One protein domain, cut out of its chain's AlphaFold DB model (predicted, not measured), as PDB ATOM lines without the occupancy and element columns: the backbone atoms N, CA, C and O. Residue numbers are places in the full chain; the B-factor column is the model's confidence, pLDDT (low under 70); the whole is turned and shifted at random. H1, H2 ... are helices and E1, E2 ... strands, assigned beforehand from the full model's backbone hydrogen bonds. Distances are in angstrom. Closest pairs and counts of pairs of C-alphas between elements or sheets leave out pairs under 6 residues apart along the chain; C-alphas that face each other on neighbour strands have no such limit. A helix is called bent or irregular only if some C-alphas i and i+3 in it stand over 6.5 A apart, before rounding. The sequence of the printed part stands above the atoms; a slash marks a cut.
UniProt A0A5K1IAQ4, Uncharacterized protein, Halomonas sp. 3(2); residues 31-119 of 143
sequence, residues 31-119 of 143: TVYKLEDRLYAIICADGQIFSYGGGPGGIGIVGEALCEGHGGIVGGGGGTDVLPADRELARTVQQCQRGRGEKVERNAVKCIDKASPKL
ATOM      1  N   THR A  31     -32.590 -25.363 -50.477       75.88
ATOM      2  CA  THR A  31     -31.255 -25.481 -49.870       75.88
ATOM      3  C   THR A  31     -30.865 -26.951 -49.763       75.88
ATOM      4  O   THR A  31     -31.707 -27.802 -49.466       75.88
ATOM      5  N   VAL A  32     -29.588 -27.257 -49.988       78.62
ATOM      6  CA  VAL A  32     -29.071 -28.629 -50.005       78.62
ATOM      7  C   VAL A  32     -28.101 -28.841 -48.849       78.62
ATOM      8  O   VAL A  32     -27.155 -28.080 -48.667       78.62
ATOM      9  N   TYR A  33     -28.286 -29.934 -48.116       79.81
ATOM     10  CA  TYR A  33     -27.417 -30.339 -47.020       79.81
ATOM     11  C   TYR A  33     -26.799 -31.711 -47.273       79.81
ATOM     12  O   TYR A  33     -27.499 -32.657 -47.627       79.81
ATOM     13  N   LYS A  34     -25.494 -31.864 -47.047       82.06
ATOM     14  CA  LYS A  34     -24.817 -33.163 -47.051       82.06
ATOM     15  C   LYS A  34     -25.066 -33.879 -45.735       82.06
ATOM     16  O   LYS A  34     -24.760 -33.344 -44.671       82.06
ATOM     17  N   LEU A  35     -25.552 -35.109 -45.829       79.25
ATOM     18  CA  LEU A  35     -25.762 -35.996 -44.691       79.25
ATOM     19  C   LEU A  35     -24.594 -36.970 -44.542       79.25
ATOM     20  O   LEU A  35     -23.919 -36.993 -43.520       79.25
ATOM     21  N   GLU A  36     -24.350 -37.749 -45.594       78.12
ATOM     22  CA  GLU A  36     -23.334 -38.802 -45.663       78.12
ATOM     23  C   GLU A  36     -22.749 -38.859 -47.086       78.12
ATOM     24  O   GLU A  36     -23.063 -38.023 -47.944       78.12
ATOM     25  N   ASP A  37     -21.859 -39.819 -47.356       75.88
ATOM     26  CA  ASP A  37     -21.371 -40.027 -48.718       75.88
ATOM     27  C   ASP A  37     -22.538 -40.393 -49.643       75.88
ATOM     28  O   ASP A  37     -23.281 -41.338 -49.388       75.88
ATOM     29  N   ARG A  38     -22.715 -39.599 -50.705       75.69
ATOM     30  CA  ARG A  38     -23.815 -39.722 -51.675       75.69
ATOM     31  C   ARG A  38     -25.226 -39.586 -51.094       75.69
ATOM     32  O   ARG A  38     -26.176 -39.996 -51.755       75.69
ATOM     33  N   LEU A  39     -25.385 -38.986 -49.915       81.06
ATOM     34  CA  LEU A  39     -26.695 -38.733 -49.321       81.06
ATOM     35  C   LEU A  39     -26.866 -37.257 -48.958       81.06
ATOM     36  O   LEU A  39     -26.055 -36.684 -48.225       81.06
ATOM     37  N   TYR A  40     -27.954 -36.666 -49.443       82.88
ATOM     38  CA  TYR A  40     -28.264 -35.249 -49.298       82.88
ATOM     39  C   TYR A  40     -29.690 -35.043 -48.788       82.88
ATOM     40  O   TYR A  40     -30.577 -35.848 -49.066       82.88
ATOM     41  N   ALA A  41     -29.911 -33.962 -48.048       83.50
ATOM     42  CA  ALA A  41     -31.230 -33.441 -47.727       83.50
ATOM     43  C   ALA A  41     -31.487 -32.197 -48.576       83.50
ATOM     44  O   ALA A  41     -30.616 -31.340 -48.690       83.50
ATOM     45  N   ILE A  42     -32.675 -32.089 -49.149       83.25
ATOM     46  CA  ILE A  42     -33.122 -30.946 -49.936       83.25
ATOM     47  C   ILE A  42     -34.299 -30.346 -49.181       83.25
ATOM     48  O   ILE A  42     -35.275 -31.047 -48.916       83.25
ATOM     49  N   ILE A  43     -34.179 -29.081 -48.787       81.06
ATOM     50  CA  ILE A  43     -35.228 -28.341 -48.085       81.06
ATOM     51  C   ILE A  43     -35.760 -27.272 -49.032       81.06
ATOM     52  O   ILE A  43     -35.011 -26.367 -49.396       81.06
ATOM     53  N   CYS A  44     -37.025 -27.379 -49.430       79.75
ATOM     54  CA  CYS A  44     -37.689 -26.382 -50.269       79.75
ATOM     55  C   CYS A  44     -38.058 -25.124 -49.463       79.75
ATOM     56  O   CYS A  44     -38.092 -25.148 -48.229       79.75
ATOM     57  N   ALA A  45     -38.383 -24.032 -50.155       73.94
ATOM     58  CA  ALA A  45     -38.762 -22.765 -49.528       73.94
ATOM     59  C   ALA A  45     -40.029 -22.854 -48.649       73.94
ATOM     60  O   ALA A  45     -40.139 -22.142 -47.652       73.94
ATOM     61  N   ASP A  46     -40.969 -23.749 -48.966       72.38
ATOM     62  CA  ASP A  46     -42.152 -24.039 -48.141       72.38
ATOM     63  C   ASP A  46     -41.862 -24.929 -46.915       72.38
ATOM     64  O   ASP A  46     -42.746 -25.166 -46.082       72.38
ATOM     65  N   GLY A  47     -40.622 -25.406 -46.785       72.56
ATOM     66  CA  GLY A  47     -40.167 -26.285 -45.721       72.56
ATOM     67  C   GLY A  47     -40.309 -27.769 -46.011       72.56
ATOM     68  O   GLY A  47     -40.064 -28.561 -45.104       72.56
ATOM     69  N   GLN A  48     -40.682 -28.201 -47.212       80.56
ATOM     70  CA  GLN A  48     -40.646 -29.630 -47.509       80.56
ATOM     71  C   GLN A  48     -39.222 -30.171 -47.504       80.56
ATOM     72  O   GLN A  48     -38.309 -29.556 -48.050       80.56
ATOM     73  N   ILE A  49     -39.039 -31.333 -46.874       82.81
ATOM     74  CA  ILE A  49     -37.742 -32.001 -46.781       82.81
ATOM     75  C   ILE A  49     -37.783 -33.277 -47.606       82.81
ATOM     76  O   ILE A  49     -38.564 -34.193 -47.328       82.81
ATOM     77  N   PHE A  50     -36.857 -33.370 -48.549       85.94
ATOM     78  CA  PHE A  50     -36.587 -34.554 -49.343       85.94
ATOM     79  C   PHE A  50     -35.192 -35.086 -49.025       85.94
ATOM     80  O   PHE A  50     -34.266 -34.330 -48.749       85.94
ATOM     81  N   SER A  51     -35.025 -36.400 -49.069       85.44
ATOM     82  CA  SER A  51     -33.714 -37.040 -49.081       85.44
ATOM     83  C   SER A  51     -33.376 -37.453 -50.502       85.44
ATOM     84  O   SER A  51     -34.244 -37.978 -51.194       85.44
ATOM     85  N   TYR A  52     -32.137 -37.235 -50.925       84.44
ATOM     86  CA  TYR A  52     -31.629 -37.608 -52.238       84.44
ATOM     87  C   TYR A  52     -30.363 -38.454 -52.100       84.44
ATOM     88  O   TYR A  52     -29.372 -38.019 -51.511       84.44
ATOM     89  N   GLY A  53     -30.396 -39.666 -52.652       81.50
ATOM     90  CA  GLY A  53     -29.255 -40.573 -52.742       81.50
ATOM     91  C   GLY A  53     -28.611 -40.512 -54.127       81.50
ATOM     92  O   GLY A  53     -29.149 -41.072 -55.078       81.50
ATOM     93  N   GLY A  54     -27.455 -39.863 -54.268       80.44
ATOM     94  CA  GLY A  54     -26.803 -39.703 -55.568       80.44
ATOM     95  C   GLY A  54     -25.521 -38.875 -55.547       80.44
ATOM     96  O   GLY A  54     -24.860 -38.730 -54.523       80.44
ATOM     97  N   GLY A  55     -25.121 -38.367 -56.712       75.31
ATOM     98  CA  GLY A  55     -23.948 -37.501 -56.858       75.31
ATOM     99  C   GLY A  55     -24.322 -36.014 -56.819       75.31
ATOM    100  O   GLY A  55     -25.456 -35.674 -57.149       75.31
ATOM    101  N   PRO A  56     -23.373 -35.115 -56.501       69.19
ATOM    102  CA  PRO A  56     -23.632 -33.673 -56.452       69.19
ATOM    103  C   PRO A  56     -24.139 -33.103 -57.787       69.19
ATOM    104  O   PRO A  56     -24.961 -32.196 -57.793       69.19
ATOM    105  N   GLY A  57     -23.732 -33.687 -58.919       68.06
ATOM    106  CA  GLY A  57     -24.199 -33.273 -60.248       68.06
ATOM    107  C   GLY A  57     -25.683 -33.545 -60.532       68.06
ATOM    108  O   GLY A  57     -26.244 -32.920 -61.422       68.06
ATOM    109  N   GLY A  58     -26.333 -34.448 -59.787       69.75
ATOM    110  CA  GLY A  58     -27.770 -34.719 -59.931       69.75
ATOM    111  C   GLY A  58     -28.658 -33.810 -59.079       69.75
ATOM    112  O   GLY A  58     -29.859 -33.738 -59.317       69.75
ATOM    113  N   ILE A  59     -28.076 -33.100 -58.109       70.44
ATOM    114  CA  ILE A  59     -28.811 -32.291 -57.130       70.44
ATOM    115  C   ILE A  59     -29.472 -31.084 -57.790       70.44
ATOM    116  O   ILE A  59     -30.619 -30.793 -57.482       70.44
ATOM    117  N   GLY A  60     -28.783 -30.419 -58.723       66.62
ATOM    118  CA  GLY A  60     -29.333 -29.254 -59.422       66.62
ATOM    119  C   GLY A  60     -30.606 -29.572 -60.211       66.62
ATOM    120  O   GLY A  60     -31.503 -28.745 -60.297       66.62
ATOM    121  N   ILE A  61     -30.696 -30.796 -60.738       71.50
ATOM    122  CA  ILE A  61     -31.822 -31.272 -61.552       71.50
ATOM    123  C   ILE A  61     -32.947 -31.777 -60.647       71.50
ATOM    124  O   ILE A  61     -34.098 -31.373 -60.780       71.50
ATOM    125  N   VAL A  62     -32.604 -32.656 -59.702       74.19
ATOM    126  CA  VAL A  62     -33.581 -33.303 -58.821       74.19
ATOM    127  C   VAL A  62     -34.132 -32.316 -57.796       74.19
ATOM    128  O   VAL A  62     -35.325 -32.315 -57.535       74.19
ATOM    129  N   GLY A  63     -33.303 -31.435 -57.237       72.19
ATOM    130  CA  GLY A  63     -33.754 -30.416 -56.291       72.19
ATOM    131  C   GLY A  63     -34.724 -29.418 -56.913       72.19
ATOM    132  O   GLY A  63     -35.711 -29.061 -56.278       72.19
ATOM    133  N   GLU A  64     -34.496 -29.028 -58.170       72.81
ATOM    134  CA  GLU A  64     -35.421 -28.151 -58.890       72.81
ATOM    135  C   GLU A  64     -36.749 -28.856 -59.167       72.81
ATOM    136  O   GLU A  64     -37.793 -28.307 -58.835       72.81
ATOM    137  N   ALA A  65     -36.713 -30.101 -59.653       75.81
ATOM    138  CA  ALA A  65     -37.920 -30.887 -59.910       75.81
ATOM    139  C   ALA A  65     -38.727 -31.194 -58.633       75.81
ATOM    140  O   ALA A  65     -39.955 -31.186 -58.654       75.81
ATOM    141  N   LEU A  66     -38.058 -31.460 -57.506       76.50
ATOM    142  CA  LEU A  66     -38.719 -31.764 -56.231       76.50
ATOM    143  C   LEU A  66     -39.321 -30.531 -55.555       76.50
ATOM    144  O   LEU A  66     -40.298 -30.661 -54.823       76.50
ATOM    145  N   CYS A  67     -38.733 -29.354 -55.771       75.56
ATOM    146  CA  CYS A  67     -39.193 -28.098 -55.183       75.56
ATOM    147  C   CYS A  67     -39.952 -27.208 -56.181       75.56
ATOM    148  O   CYS A  67     -40.287 -26.064 -55.861       75.56
ATOM    149  N   GLU A  68     -40.264 -27.720 -57.373       72.25
ATOM    150  CA  GLU A  68     -41.090 -27.025 -58.356       72.25
ATOM    151  C   GLU A  68     -42.487 -26.771 -57.764       72.25
ATOM    152  O   GLU A  68     -43.181 -27.686 -57.328       72.25
ATOM    153  N   GLY A  69     -42.894 -25.501 -57.683       66.12
ATOM    154  CA  GLY A  69     -44.170 -25.109 -57.068       66.12
ATOM    155  C   GLY A  69     -44.155 -24.974 -55.537       66.12
ATOM    156  O   GLY A  69     -45.160 -24.552 -54.965       66.12
ATOM    157  N   HIS A  70     -43.022 -25.225 -54.874       67.00
ATOM    158  CA  HIS A  70     -42.858 -25.133 -53.414       67.00
ATOM    159  C   HIS A  70     -42.271 -23.793 -52.930       67.00
ATOM    160  O   HIS A  70     -41.728 -23.693 -51.830       67.00
ATOM    161  N   GLY A  71     -42.442 -22.738 -53.737       52.03
ATOM    162  CA  GLY A  71     -41.931 -21.390 -53.481       52.03
ATOM    163  C   GLY A  71     -40.488 -21.190 -53.964       52.03
ATOM    164  O   GLY A  71     -39.689 -22.117 -53.982       52.03
ATOM    165  N   GLY A  72     -40.163 -19.960 -54.374       50.59
ATOM    166  CA  GLY A  72     -38.893 -19.610 -55.026       50.59
ATOM    167  C   GLY A  72     -39.034 -19.418 -56.539       50.59
ATOM    168  O   GLY A  72     -40.020 -19.835 -57.148       50.59
ATOM    169  N   ILE A  73     -38.079 -18.718 -57.152       42.88
ATOM    170  CA  ILE A  73     -38.088 -18.475 -58.600       42.88
ATOM    171  C   ILE A  73     -37.660 -19.774 -59.293       42.88
ATOM    172  O   ILE A  73     -36.484 -20.133 -59.266       42.88
ATOM    173  N   VAL A  74     -38.617 -20.476 -59.905       41.75
ATOM    174  CA  VAL A  74     -38.341 -21.621 -60.786       41.75
ATOM    175  C   VAL A  74     -37.456 -21.116 -61.933       41.75
ATOM    176  O   VAL A  74     -37.836 -20.180 -62.638       41.75
ATOM    177  N   GLY A  75     -36.246 -21.664 -62.061       37.22
ATOM    178  CA  GLY A  75     -35.234 -21.233 -63.036       37.22
ATOM    179  C   GLY A  75     -34.038 -20.457 -62.465       37.22
ATOM    180  O   GLY A  75     -33.123 -20.114 -63.211       37.22
ATOM    181  N   GLY A  76     -34.000 -20.192 -61.155       36.47
ATOM    182  CA  GLY A  76     -32.789 -19.755 -60.459       36.47
ATOM    183  C   GLY A  76     -32.218 -20.924 -59.673       36.47
ATOM    184  O   GLY A  76     -32.690 -21.169 -58.566       36.47
ATOM    185  N   GLY A  77     -31.255 -21.649 -60.256       41.00
ATOM    186  CA  GLY A  77     -30.671 -22.861 -59.677       41.00
ATOM    187  C   GLY A  77     -30.498 -22.751 -58.163       41.00
ATOM    188  O   GLY A  77     -29.825 -21.842 -57.672       41.00
ATOM    189  N   GLY A  78     -31.161 -23.650 -57.428       47.81
ATOM    190  CA  GLY A  78     -31.004 -23.740 -55.982       47.81
ATOM    191  C   GLY A  78     -29.526 -23.888 -55.655       47.81
ATOM    192  O   GLY A  78     -28.784 -24.524 -56.408       47.81
ATOM    193  N   GLY A  79     -29.087 -23.229 -54.581       54.78
ATOM    194  CA  GLY A  79     -27.674 -23.156 -54.234       54.78
ATOM    195  C   GLY A  79     -27.046 -24.545 -54.291       54.78
ATOM    196  O   GLY A  79     -27.393 -25.428 -53.510       54.78
ATOM    197  N   THR A  80     -26.116 -24.745 -55.227       52.41
ATOM    198  CA  THR A  80     -25.266 -25.944 -55.278       52.41
ATOM    199  C   THR A  80     -24.292 -25.992 -54.103       52.41
ATOM    200  O   THR A  80     -23.528 -26.948 -53.973       52.41
ATOM    201  N   ASP A  81     -24.305 -24.956 -53.263       60.66
ATOM    202  CA  ASP A  81     -23.627 -24.908 -51.984       60.66
ATOM    203  C   ASP A  81     -24.234 -25.957 -51.060       60.66
ATOM    204  O   ASP A  81     -25.245 -25.763 -50.386       60.66
ATOM    205  N   VAL A  82     -23.596 -27.121 -51.074       67.38
ATOM    206  CA  VAL A  82     -23.940 -28.213 -50.186       67.38
ATOM    207  C   VAL A  82     -23.432 -27.868 -48.788       67.38
ATOM    208  O   VAL A  82     -22.236 -27.964 -48.502       67.38
ATOM    209  N   LEU A  83     -24.353 -27.506 -47.903       72.56
ATOM    210  CA  LEU A  83     -24.053 -27.206 -46.508       72.56
ATOM    211  C   LEU A  83     -23.914 -28.502 -45.691       72.56
ATOM    212  O   LEU A  83     -24.538 -29.509 -46.018       72.56
ATOM    213  N   PRO A  84     -23.115 -28.541 -44.617       71.06
ATOM    214  CA  PRO A  84     -23.145 -29.676 -43.699       71.06
ATOM    215  C   PRO A  84     -24.513 -29.754 -43.003       71.06
ATOM    216  O   PRO A  84     -25.014 -28.750 -42.502       71.06
ATOM    217  N   ALA A  85     -25.131 -30.938 -42.968       71.69
ATOM    218  CA  ALA A  85     -26.372 -31.133 -42.226       71.69
ATOM    219  C   ALA A  85     -26.123 -31.106 -40.712       71.69
ATOM    220  O   ALA A  85     -25.235 -31.791 -40.197       71.69
ATOM    221  N   ASP A  86     -26.978 -30.396 -39.981       74.44
ATOM    222  CA  ASP A  86     -27.037 -30.517 -38.530       74.44
ATOM    223  C   ASP A  86     -27.461 -31.922 -38.089       74.44
ATOM    224  O   ASP A  86     -28.202 -32.631 -38.775       74.44
ATOM    225  N   ARG A  87     -27.051 -32.312 -36.875       73.50
ATOM    226  CA  ARG A  87     -27.383 -33.630 -36.297       73.50
ATOM    227  C   ARG A  87     -28.891 -33.893 -36.234       73.50
ATOM    228  O   ARG A  87     -29.306 -35.046 -36.332       73.50
ATOM    229  N   GLU A  88     -29.702 -32.851 -36.052       75.25
ATOM    230  CA  GLU A  88     -31.165 -32.953 -36.013       75.25
ATOM    231  C   GLU A  88     -31.742 -33.271 -37.399       75.25
ATOM    232  O   GLU A  88     -32.502 -34.232 -37.539       75.25
ATOM    233  N   LEU A  89     -31.309 -32.544 -38.434       73.69
ATOM    234  CA  LEU A  89     -31.683 -32.813 -39.823       73.69
ATOM    235  C   LEU A  89     -31.226 -34.212 -40.249       73.69
ATOM    236  O   LEU A  89     -31.995 -34.965 -40.845       73.69
ATOM    237  N   ALA A  90     -30.010 -34.603 -39.859       79.44
ATOM    238  CA  ALA A  90     -29.469 -35.908 -40.196       79.44
ATOM    239  C   ALA A  90     -30.242 -37.066 -39.576       79.44
ATOM    240  O   ALA A  90     -30.614 -38.008 -40.277       79.44
ATOM    241  N   ARG A  91     -30.571 -36.974 -38.284       80.19
ATOM    242  CA  ARG A  91     -31.424 -37.973 -37.626       80.19
ATOM    243  C   ARG A  91     -32.805 -38.045 -38.258       80.19
ATOM    244  O   ARG A  91     -33.315 -39.143 -38.461       80.19
ATOM    245  N   THR A  92     -33.382 -36.894 -38.581       78.94
ATOM    246  CA  THR A  92     -34.716 -36.795 -39.177       78.94
ATOM    247  C   THR A  92     -34.773 -37.494 -40.534       78.94
ATOM    248  O   THR A  92     -35.644 -38.332 -40.770       78.94
ATOM    249  N   VAL A  93     -33.798 -37.228 -41.406       80.31
ATOM    250  CA  VAL A  93     -33.721 -37.870 -42.723       80.31
ATOM    251  C   VAL A  93     -33.395 -39.362 -42.609       80.31
ATOM    252  O   VAL A  93     -34.037 -40.178 -43.270       80.31
ATOM    253  N   GLN A  94     -32.477 -39.756 -41.724       80.38
ATOM    254  CA  GLN A  94     -32.179 -41.174 -41.490       80.38
ATOM    255  C   GLN A  94     -33.397 -41.952 -40.968       80.38
ATOM    256  O   GLN A  94     -33.626 -43.089 -41.376       80.38
ATOM    257  N   GLN A  95     -34.202 -41.358 -40.082       79.56
ATOM    258  CA  GLN A  95     -35.447 -41.966 -39.605       79.56
ATOM    259  C   GLN A  95     -36.492 -42.073 -40.718       79.56
ATOM    260  O   GLN A  95     -37.126 -43.119 -40.856       79.56
ATOM    261  N   CYS A  96     -36.631 -41.032 -41.539       80.88
ATOM    262  CA  CYS A  96     -37.503 -41.034 -42.711       80.88
ATOM    263  C   CYS A  96     -37.190 -42.204 -43.657       80.88
ATOM    264  O   CYS A  96     -38.092 -42.972 -44.000       80.88
ATOM    265  N   GLN A  97     -35.912 -42.391 -44.007       76.88
ATOM    266  CA  GLN A  97     -35.477 -43.467 -44.900       76.88
ATOM    267  C   GLN A  97     -35.713 -44.866 -44.326       76.88
ATOM    268  O   GLN A  97     -35.956 -45.807 -45.075       76.88
ATOM    269  N   ARG A  98     -35.646 -45.011 -42.998       76.56
ATOM    270  CA  ARG A  98     -35.841 -46.294 -42.309       76.56
ATOM    271  C   ARG A  98     -37.306 -46.636 -42.038       76.56
ATOM    272  O   ARG A  98     -37.584 -47.779 -41.690       76.56
ATOM    273  N   GLY A  99     -38.213 -45.660 -42.109       64.06
ATOM    274  CA  GLY A  99     -39.510 -45.768 -41.444       64.06
ATOM    275  C   GLY A  99     -40.737 -45.562 -42.319       64.06
ATOM    276  O   GLY A  99     -41.625 -46.408 -42.282       64.06
ATOM    277  N   ARG A 100     -40.860 -44.414 -43.008       60.47
ATOM    278  CA  ARG A 100     -42.149 -43.948 -43.581       60.47
ATOM    279  C   ARG A 100     -42.035 -42.895 -44.695       60.47
ATOM    280  O   ARG A 100     -43.029 -42.248 -45.000       60.47
ATOM    281  N   GLY A 101     -40.853 -42.671 -45.262       65.94
ATOM    282  CA  GLY A 101     -40.712 -41.684 -46.330       65.94
ATOM    283  C   GLY A 101     -41.453 -42.102 -47.605       65.94
ATOM    284  O   GLY A 101     -41.382 -43.262 -48.017       65.94
ATOM    285  N   GLU A 102     -42.157 -41.167 -48.239       78.56
ATOM    286  CA  GLU A 102     -42.833 -41.413 -49.514       78.56
ATOM    287  C   GLU A 102     -41.808 -41.348 -50.649       78.56
ATOM    288  O   GLU A 102     -41.082 -40.365 -50.801       78.56
ATOM    289  N   LYS A 103     -41.704 -42.411 -51.448       78.19
ATOM    290  CA  LYS A 103     -40.756 -42.443 -52.561       78.19
ATOM    291  C   LYS A 103     -41.307 -41.628 -53.729       78.19
ATOM    292  O   LYS A 103     -42.182 -42.097 -54.447       78.19
ATOM    293  N   VAL A 104     -40.759 -40.434 -53.913       79.00
ATOM    294  CA  VAL A 104     -41.167 -39.490 -54.962       79.00
ATOM    295  C   VAL A 104     -40.368 -39.670 -56.251       79.00
ATOM    296  O   VAL A 104     -40.884 -39.426 -57.334       79.00
ATOM    297  N   GLU A 105     -39.132 -40.174 -56.163       74.31
ATOM    298  CA  GLU A 105     -38.303 -40.467 -57.334       74.31
ATOM    299  C   GLU A 105     -37.419 -41.705 -57.110       74.31
ATOM    300  O   GLU A 105     -37.302 -42.228 -55.998       74.31
ATOM    301  N   ARG A 106     -36.740 -42.192 -58.160       75.12
ATOM    302  CA  ARG A 106     -35.852 -43.370 -58.076       75.12
ATOM    303  C   ARG A 106     -34.811 -43.226 -56.959       75.12
ATOM    304  O   ARG A 106     -34.546 -44.211 -56.268       75.12
ATOM    305  N   ASN A 107     -34.301 -42.008 -56.788       80.31
ATOM    306  CA  ASN A 107     -33.236 -41.643 -55.861       80.31
ATOM    307  C   ASN A 107     -33.685 -40.637 -54.790       80.31
ATOM    308  O   ASN A 107     -32.835 -40.160 -54.043       80.31
ATOM    309  N   ALA A 108     -34.979 -40.305 -54.715       80.62
ATOM    310  CA  ALA A 108     -35.486 -39.302 -53.788       80.62
ATOM    311  C   ALA A 108     -36.677 -39.800 -52.967       80.62
ATOM    312  O   ALA A 108     -37.574 -40.483 -53.467       80.62
ATOM    313  N   VAL A 109     -36.682 -39.436 -51.688       83.31
ATOM    314  CA  VAL A 109     -37.730 -39.797 -50.730       83.31
ATOM    315  C   VAL A 109     -38.177 -38.542 -50.000       83.31
ATOM    316  O   VAL A 109     -37.349 -37.847 -49.415       83.31
ATOM    317  N   LYS A 110     -39.477 -38.268 -50.004       84.44
ATOM    318  CA  LYS A 110     -40.098 -37.208 -49.221       84.44
ATOM    319  C   LYS A 110     -40.158 -37.623 -47.756       84.44
ATOM    320  O   LYS A 110     -40.670 -38.690 -47.422       84.44
ATOM    321  N   CYS A 111     -39.614 -36.774 -46.893       79.38
ATOM    322  CA  CYS A 111     -39.450 -37.062 -45.476       79.38
ATOM    323  C   CYS A 111     -40.408 -36.297 -44.582       79.38
ATOM    324  O   CYS A 111     -40.928 -36.872 -43.629       79.38
ATOM    325  N   ILE A 112     -40.609 -35.010 -44.861       77.12
ATOM    326  CA  ILE A 112     -41.460 -34.134 -44.059       77.12
ATOM    327  C   ILE A 112     -42.183 -33.154 -44.982       77.12
ATOM    328  O   ILE A 112     -41.548 -32.512 -45.815       77.12
ATOM    329  N   ASP A 113     -43.493 -33.000 -44.779       64.19
ATOM    330  CA  ASP A 113     -44.325 -32.016 -45.479       64.19
ATOM    331  C   ASP A 113     -44.057 -30.565 -45.056       64.19
ATOM    332  O   ASP A 113     -44.231 -29.656 -45.857       64.19
ATOM    333  N   LYS A 114     -43.660 -30.324 -43.797       65.88
ATOM    334  CA  LYS A 114     -43.264 -28.998 -43.291       65.88
ATOM    335  C   LYS A 114     -42.164 -29.090 -42.238       65.88
ATOM    336  O   LYS A 114     -42.382 -29.613 -41.145       65.88
ATOM    337  N   ALA A 115     -40.988 -28.572 -42.564       65.88
ATOM    338  CA  ALA A 115     -39.843 -28.478 -41.679       65.88
ATOM    339  C   ALA A 115     -40.179 -27.638 -40.442       65.88
ATOM    340  O   ALA A 115     -40.899 -26.639 -40.508       65.88
ATOM    341  N   SER A 116     -39.615 -28.024 -39.298       64.88
ATOM    342  CA  SER A 116     -39.713 -27.232 -38.074       64.88
ATOM    343  C   SER A 116     -39.193 -25.805 -38.313       64.88
ATOM    344  O   SER A 116     -38.198 -25.642 -39.022       64.88
ATOM    345  N   PRO A 117     -39.743 -24.770 -37.645       62.56
ATOM    346  CA  PRO A 117     -39.276 -23.385 -37.785       62.56
ATOM    347  C   PRO A 117     -37.768 -23.199 -37.548       62.56
ATOM    348  O   PRO A 117     -37.163 -22.274 -38.076       62.56
ATOM    349  N   LYS A 118     -37.146 -24.085 -36.757       64.12
ATOM    350  CA  LYS A 118     -35.690 -24.129 -36.558       64.12
ATOM    351  C   LYS A 118     -34.928 -24.519 -37.829       64.12
ATOM    352  O   LYS A 118     -33.953 -23.860 -38.157       64.12
ATOM    353  N   LEU A 119     -35.390 -25.550 -38.536       63.56
ATOM    354  CA  LEU A 119     -34.784 -26.038 -39.778       63.56
ATOM    355  C   LEU A 119     -35.008 -25.051 -40.930       63.56
ATOM    356  O   LEU A 119     -34.101 -24.810 -41.717       63.56
TER     357      LEU A 119
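This is residues 31 to 119 of the 143 residues of an uncharacterized protein of Halomonas sp. 3(2) (UniProt A0A5K1IAQ4). A strongly twisted sheet of six strands makes the core, with one helix packed on each face: H1 on one, H2 on the other. Beyond H1, residues 68 to 81 make a long loop at the outside before the chain comes back to the edge strand E4. The printed part has 89 residues, with two named helices and six named strands in the order E1, E2, E3, H1, E4, H2, E5, E6. The mixed sheet runs E4, E1, E2, E3, E6, E5, and the class is mixed, helices and strands. The whole is compact, with a radius of gyration of the C-alphas of 11.6 A, and rounded, spanning 32 by 27 by 23 A.

E1, residues 31 to 36, and E2, residues 39 to 44, form an antiparallel hairpin at 159 degrees, with N 33 and O 41 2.8 A apart. E3, residues 49 to 53, is antiparallel to E2 in a second hairpin, with N 42 and O 50 2.8 A apart; E1, E2 and E3 make a meander, each strand the antiparallel neighbour of the one before. H1, residues 56 to 67, is on the sheet, and its closest C-alpha pair with E2 is Cys 44 and Cys 67, 5.4 A. E4, residues 82 to 84, is parallel to E1, with N 34 and O 83 2.7 A apart. E3, H1 and E4 form a split strand-helix-strand unit, two strands of one sheet joined through a helix, with E1 and E2 between them in the sheet, and its crossover is right-handed. H2, residues 87 to 99, is on the opposite face to H1 at a height over the sheet of 8.0 A. It lies over E3 and runs across the strands, at 73 degrees to E3 on the local plane. E6, residues 108 to 112, is antiparallel to E3, with N 51 and O 109 2.8 A apart; its closest C-alpha pair with H2 is Cys 111 and Cys 96, 5.2 A. H2 lies only just over E6, on which 3 of its 13 C-alphas fall. E5, residues 102 to 105, is an edge strand and forms an antiparallel hairpin with E6, with N 110 and O 102 2.8 A apart. Every O i to N i+4 pair is within hydrogen-bond range in H2, and 5 of 8 are in H1. H1 and H2 are apart.

E1 begins at C-alpha 31 (-31.255, -25.481, -49.870) and is 16.1 A long; E2 is 16.6 A and E3 13.5 A. H1 is 16.6 A and irregular, but only just: C-alphas 57 and 60 are 6.6 A apart. E4 is 6.7 A, H2 17.9 A and E5 9.1 A. E6 is 12.5 A and ends at C-alpha 112 (-41.460, -34.134, -44.059).

The two C-alphas farthest apart are those of Gly 75 and Gly 99, 33.0 A. The printed part has no cut, and the link from H1 to E4 is long, with 14 residues; the other links are tight. The mean pLDDT of the printed part is 71.7, with residues 56 to 58, 60, 69 to 82, 99 to 101 and 113 to 119 under 70.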